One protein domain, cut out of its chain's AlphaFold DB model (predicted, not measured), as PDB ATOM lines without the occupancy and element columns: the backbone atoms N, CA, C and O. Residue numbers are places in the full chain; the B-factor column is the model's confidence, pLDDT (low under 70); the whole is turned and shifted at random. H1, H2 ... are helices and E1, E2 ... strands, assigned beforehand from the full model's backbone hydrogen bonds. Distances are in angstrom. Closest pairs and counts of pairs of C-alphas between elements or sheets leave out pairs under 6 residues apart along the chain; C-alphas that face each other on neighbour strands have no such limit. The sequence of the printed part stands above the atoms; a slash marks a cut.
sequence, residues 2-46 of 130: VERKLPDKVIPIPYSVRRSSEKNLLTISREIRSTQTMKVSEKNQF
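Overview. This is residues 2 to 46 of the 130 residues of an uncharacterized protein of Candidatus Heimdallarchaeota archaeon LC_3 (UniProt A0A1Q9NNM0). A small two-stranded hairpin, E1 and E2, sits at one end of an elongated loop of chain: from E2 a long link runs out to the far end, and there the chain turns and the single helix H1 comes back, its last turns packing on E1. Residues 21 to 27, of which 25 to 27 belong to H1, stick out at the far end. The printed part has 45 residues with two named strands and one named helix, in the order E1, E2, H1; the sheet, E1 - E2, is antiparallel. The class is mixed, helices and strands, with under half of the residues in named elements. The whole is loose, with a radius of gyration of the C-alphas of 11.8 A and spans of 34 by 18 by 14 A.

Along the chain. Find C-alpha 2 at (22.552, -32.717, 96.468), where E1 begins; it covers residues 2 to 5. E2 follows at residues 10 to 13. Then look for C-alpha 25 at (16.653, -47.027, 98.894): from there H1 runs through residues 25 to 37, 18.4 A long, to C-alpha 37 at (26.644, -36.450, 87.672).

Arrangement. E1 and E2 form a hairpin, antiparallel at 146 degrees between their directions. Look at N 2 and O 13, 2.9 A apart, and N 11 and O 4, 3.0 A apart, both within hydrogen-bond range. The closest C-alphas of E1 and H1 are those of Arg 4 and Gln 36, 4.8 A apart. In H1 every O i to N i+4 pair is within hydrogen-bond range.

Size, cuts and confidence. The two C-alphas farthest apart are those of Asp 8 and Glu 22, at 35.8 A. The link from E1 to E2 is tight and that from E2 to H1, 11 residues, is long. The printed part has no cut. Mean pLDDT of the printed part is 78.6; residues 39 to 46 are under 70.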
ATOM      1  N   VAL A   2      21.669 -31.778  97.149       80.56
ATOM      2  CA  VAL A   2      22.552 -32.717  96.468       80.56
ATOM      3  C   VAL A   2      23.802 -31.944  96.058       80.56
ATOM      4  O   VAL A   2      23.694 -30.867  95.473       80.56
ATOM      5  N   GLU A   3      24.976 -32.455  96.425       77.88
ATOM      6  CA  GLU A   3      26.259 -31.917  95.962       77.88
ATOM      7  C   GLU A   3      26.401 -32.127  94.454       77.88
ATOM      8  O   GLU A   3      26.086 -33.194  93.933       77.88
ATOM      9  N   ARG A   4      26.886 -31.128  93.729       77.06
ATOM     10  CA  ARG A   4      27.211 -31.294  92.315       77.06
ATOM     11  C   ARG A   4      28.625 -30.843  92.054       77.06
ATOM     12  O   ARG A   4      29.007 -29.745  92.449       77.06
ATOM     13  N   LYS A   5      29.372 -31.698  91.362       71.38
ATOM     14  CA  LYS A   5      30.745 -31.432  90.950       71.38
ATOM     15  C   LYS A   5      30.719 -30.737  89.593       71.38
ATOM     16  O   LYS A   5      30.399 -31.357  88.581       71.38
ATOM     17  N   LEU A   6      30.993 -29.439  89.591       71.69
ATOM     18  CA  LEU A   6      31.416 -28.714  88.395       71.69
ATOM     19  C   LEU A   6      32.936 -28.900  88.230       71.69
ATOM     20  O   LEU A   6      33.585 -29.289  89.203       71.69
ATOM     21  N   PRO A   7      33.509 -28.635  87.038       70.81
ATOM     22  CA  PRO A   7      34.946 -28.801  86.796       70.81
ATOM     23  C   PRO A   7      35.823 -28.124  87.858       70.81
ATOM     24  O   PRO A   7      36.778 -28.732  88.328       70.81
ATOM     25  N   ASP A   8      35.416 -26.933  88.313       75.12
ATOM     26  CA  ASP A   8      36.245 -26.084  89.179       75.12
ATOM     27  C   ASP A   8      35.693 -25.912  90.607       75.12
ATOM     28  O   ASP A   8      36.325 -25.270  91.443       75.12
ATOM     29  N   LYS A   9      34.491 -26.431  90.914       72.19
ATOM     30  CA  LYS A   9      33.834 -26.223  92.222       72.19
ATOM     31  C   LYS A   9      32.741 -27.241  92.534       72.19
ATOM     32  O   LYS A   9      32.067 -27.756  91.644       72.19
ATOM     33  N   VAL A  10      32.499 -27.474  93.825       74.25
ATOM     34  CA  VAL A  10      31.348 -28.250  94.311       74.25
ATOM     35  C   VAL A  10      30.273 -27.285  94.791       74.25
ATOM     36  O   VAL A  10      30.518 -26.492  95.697       74.25
ATOM     37  N   ILE A  11      29.085 -27.346  94.190       75.19
ATOM     38  CA  ILE A  11      27.955 -26.484  94.562       75.19
ATOM     39  C   ILE A  11      26.791 -27.307  95.133       75.19
ATOM     40  O   ILE A  11      26.460 -28.365  94.587       75.19
ATOM     41  N   PRO A  12      26.141 -26.851  96.219       74.12
ATOM     42  CA  PRO A  12      24.921 -27.471  96.713       74.12
ATOM     43  C   PRO A  12      23.731 -27.048  95.848       74.12
ATOM     44  O   PRO A  12      23.511 -25.861  95.612       74.12
ATOM     45  N   ILE A  13      22.933 -28.014  95.391       78.25
ATOM     46  CA  ILE A  13      21.735 -27.741  94.589       78.25
ATOM     47  C   ILE A  13      20.501 -28.325  95.284       78.25
ATOM     48  O   ILE A  13      20.532 -29.469  95.764       78.25
ATOM     49  N   PRO A  14      19.392 -27.567  95.366       78.06
ATOM     50  CA  PRO A  14      18.121 -28.122  95.795       78.06
ATOM     51  C   PRO A  14      17.603 -29.100  94.733       78.06
ATOM     52  O   PRO A  14      17.440 -28.754  93.567       78.06
ATOM     53  N   TYR A  15      17.322 -30.329  95.154       85.19
ATOM     54  CA  TYR A  15      16.692 -31.349  94.324       85.19
ATOM     55  C   TYR A  15      15.542 -31.978  95.105       85.19
ATOM     56  O   TYR A  15      15.713 -32.344  96.272       85.19
ATOM     57  N   SER A  16      14.377 -32.090  94.471       85.44
ATOM     58  CA  SER A  16      13.171 -32.642  95.088       85.44
ATOM     59  C   SER A  16      12.958 -34.082  94.629       85.44
ATOM     60  O   SER A  16      12.423 -34.313  93.545       85.44
ATOM     61  N   VAL A  17      13.299 -35.049  95.484       88.19
ATOM     62  CA  VAL A  17      12.945 -36.460  95.267       88.19
ATOM     63  C   VAL A  17      11.428 -36.603  95.394       88.19
ATOM     64  O   VAL A  17      10.850 -36.421  96.468       88.19
ATOM     65  N   ARG A  18      10.745 -36.902  94.287       86.75
ATOM     66  CA  ARG A  18       9.279 -37.052  94.276       86.75
ATOM     67  C   ARG A  18       8.864 -38.443  94.729       86.75
ATOM     68  O   ARG A  18       9.523 -39.413  94.366       86.75
ATOM     69  N   ARG A  19       7.754 -38.516  95.479       86.88
ATOM     70  CA  ARG A  19       7.145 -39.765  95.976       86.88
ATOM     71  C   ARG A  19       8.175 -40.698  96.631       86.88
ATOM     72  O   ARG A  19       8.230 -41.883  96.334       86.88
ATOM     73  N   SER A  20       9.023 -40.151  97.504       87.19
ATOM     74  CA  SER A  20      10.090 -40.918  98.165       87.19
ATOM     75  C   SER A  20       9.564 -42.105  98.977       87.19
ATOM     76  O   SER A  20      10.253 -43.110  99.059       87.19
ATOM     77  N   SER A  21       8.343 -42.020  99.516       87.69
ATOM     78  CA  SER A  21       7.666 -43.114 100.230       87.69
ATOM     79  C   SER A  21       7.352 -44.333  99.357       87.69
ATOM     80  O   SER A  21       7.160 -45.417  99.887       87.69
ATOM     81  N   GLU A  22       7.281 -44.165  98.036       93.56
ATOM     82  CA  GLU A  22       6.998 -45.244  97.076       93.56
ATOM     83  C   GLU A  22       8.286 -45.839  96.481       93.56
ATOM     84  O   GLU A  22       8.240 -46.797  95.712       93.56
ATOM     85  N   LYS A  23       9.453 -45.258  96.791       92.31
ATOM     86  CA  LYS A  23      10.739 -45.636  96.199       92.31
ATOM     87  C   LYS A  23      11.572 -46.452  97.184       92.31
ATOM     88  O   LYS A  23      11.673 -46.118  98.358       92.31
ATOM     89  N   ASN A  24      12.253 -47.474  96.674       94.62
ATOM     90  CA  ASN A  24      13.269 -48.202  97.434       94.62
ATOM     91  C   ASN A  24      14.560 -47.361  97.570       94.62
ATOM     92  O   ASN A  24      14.864 -46.520  96.718       94.62
ATOM     93  N   LEU A  25      15.357 -47.638  98.604       92.88
ATOM     94  CA  LEU A  25      16.653 -47.027  98.894       92.88
ATOM     95  C   LEU A  25      17.591 -47.024  97.681       92.88
ATOM     96  O   LEU A  25      18.214 -46.004  97.390       92.88
ATOM     97  N   LEU A  26      17.672 -48.138  96.947       94.00
ATOM     98  CA  LEU A  26      18.492 -48.236  95.732       94.00
ATOM     99  C   LEU A  26      18.033 -47.248  94.655       94.00
ATOM    100  O   LEU A  26      18.862 -46.593  94.026       94.00
ATOM    101  N   THR A  27      16.721 -47.105  94.464       93.69
ATOM    102  CA  THR A  27      16.135 -46.174  93.491       93.69
ATOM    103  C   THR A  27      16.439 -44.730  93.871       93.69
ATOM    104  O   THR A  27      16.938 -43.977  93.039       93.69
ATOM    105  N   ILE A  28      16.220 -44.368  95.139       92.00
ATOM    106  CA  ILE A  28      16.528 -43.030  95.663       92.00
ATOM    107  C   ILE A  28      18.024 -42.735  95.520       92.00
ATOM    108  O   ILE A  28      18.406 -41.663  95.060       92.00
ATOM    109  N   SER A  29      18.880 -43.700  95.857       91.38
ATOM    110  CA  SER A  29      20.334 -43.546  95.763       91.38
ATOM    111  C   SER A  29      20.785 -43.331  94.319       91.38
ATOM    112  O   SER A  29      21.572 -42.425  94.055       91.38
ATOM    113  N   ARG A  30      20.257 -44.112  93.367       92.94
ATOM    114  CA  ARG A  30      20.554 -43.938  91.937       92.94
ATOM    115  C   ARG A  30      20.077 -42.586  91.415       92.94
ATOM    116  O   ARG A  30      20.816 -41.950  90.676       92.94
ATOM    117  N   GLU A  31      18.890 -42.137  91.812       90.69
ATOM    118  CA  GLU A  31      18.327 -40.830  91.440       90.69
ATOM    119  C   GLU A  31      19.162 -39.661  91.978       90.69
ATOM    120  O   GLU A  31      19.445 -38.702  91.258       90.69
ATOM    121  N   ILE A  32      19.619 -39.753  93.230       89.00
ATOM    122  CA  ILE A  32      20.532 -38.763  93.801       89.00
ATOM    123  C   ILE A  32      21.846 -38.772  93.014       89.00
ATOM    124  O   ILE A  32      22.258 -37.723  92.529       89.00
ATOM    125  N   ARG A  33      22.477 -39.939  92.816       88.38
ATOM    126  CA  ARG A  33      23.757 -40.056  92.090       88.38
ATOM    127  C   ARG A  33      23.670 -39.574  90.643       88.38
ATOM    128  O   ARG A  33      24.568 -38.865  90.202       88.38
ATOM    129  N   SER A  34      22.602 -39.899  89.919       87.88
ATOM    130  CA  SER A  34      22.406 -39.418  88.548       87.88
ATOM    131  C   SER A  34      22.245 -37.897  88.499       87.88
ATOM    132  O   SER A  34      22.767 -37.246  87.598       87.88
ATOM    133  N   THR A  35      21.600 -37.307  89.507       84.25
ATOM    134  CA  THR A  35      21.482 -35.850  89.642       84.25
ATOM    135  C   THR A  35      22.835 -35.190  89.936       84.25
ATOM    136  O   THR A  35      23.115 -34.117  89.400       84.25
ATOM    137  N   GLN A  36      23.696 -35.830  90.738       82.12
ATOM    138  CA  GLN A  36      25.057 -35.345  91.019       82.12
ATOM    139  C   GLN A  36      25.936 -35.300  89.761       82.12
ATOM    140  O   GLN A  36      26.765 -34.400  89.629       82.12
ATOM    141  N   THR A  37      25.782 -36.273  88.855       80.75
ATOM    142  CA  THR A  37      26.644 -36.450  87.672       80.75
ATOM    143  C   THR A  37      26.096 -35.819  86.401       80.75
ATOM    144  O   THR A  37      26.851 -35.611  85.450       80.75
ATOM    145  N   MET A  38      24.800 -35.497  86.358       75.12
ATOM    146  CA  MET A  38      24.204 -34.791  85.229       75.12
ATOM    147  C   MET A  38      25.019 -33.514  84.961       75.12
ATOM    148  O   MET A  38      25.399 -32.802  85.893       75.12
ATOM    149  N   LYS A  39      25.286 -33.183  83.697       61.38
ATOM    150  CA  LYS A  39      25.892 -31.902  83.306       61.38
ATOM    151  C   LYS A  39      24.757 -30.927  82.999       61.38
ATOM    152  O   LYS A  39      23.997 -31.154  82.068       61.38
ATOM    153  N   VAL A  40      24.595 -29.875  83.793       60.59
ATOM    154  CA  VAL A  40      23.664 -28.777  83.491       60.59
ATOM    155  C   VAL A  40      24.507 -27.521  83.441       60.59
ATOM    156  O   VAL A  40      25.295 -27.267  84.347       60.59
ATOM    157  N   SER A  41      24.363 -26.781  82.347       55.81
ATOM    158  CA  SER A  41      24.965 -25.464  82.169       55.81
ATOM    159  C   SER A  41      24.512 -24.527  83.294       55.81
ATOM    160  O   SER A  41      23.314 -24.467  83.579       55.81
ATOM    161  N   GLU A  42      25.437 -23.778  83.909       53.91
ATOM    162  CA  GLU A  42      25.137 -22.764  84.939       53.91
ATOM    163  C   GLU A  42      24.015 -21.800  84.502       53.91
ATOM    164  O   GLU A  42      23.213 -21.368  85.334       53.91
ATOM    165  N   LYS A  43      23.883 -21.539  83.190       50.00
ATOM    166  CA  LYS A  43      22.808 -20.715  82.605       50.00
ATOM    167  C   LYS A  43      21.395 -21.242  82.859       50.00
ATOM    168  O   LYS A  43      20.466 -20.450  82.874       50.00
ATOM    169  N   ASN A  44      21.226 -22.545  83.072       51.19
ATOM    170  CA  ASN A  44      19.917 -23.151  83.327       51.19
ATOM    171  C   ASN A  44      19.598 -23.266  84.828       51.19
ATOM    172  O   ASN A  44      18.507 -23.708  85.184       51.19
ATOM    173  N   GLN A  45      20.546 -22.933  85.715       53.34
ATOM    174  CA  GLN A  45      20.358 -23.021  87.169       53.34
ATOM    175  C   GLN A  45      19.887 -21.714  87.793       53.34
ATOM    176  O   GLN A  45      19.091 -21.736  88.732       53.34
ATOM    177  N   PHE A  46      20.360 -20.585  87.278       49.34
ATOM    178  CA  PHE A  46      19.774 -19.296  87.596       49.34
ATOM    179  C   PHE A  46      18.635 -19.063  86.623       49.34
ATOM    180  O   PHE A  46      18.803 -19.293  85.432       49.34
TER     181      PHE A  46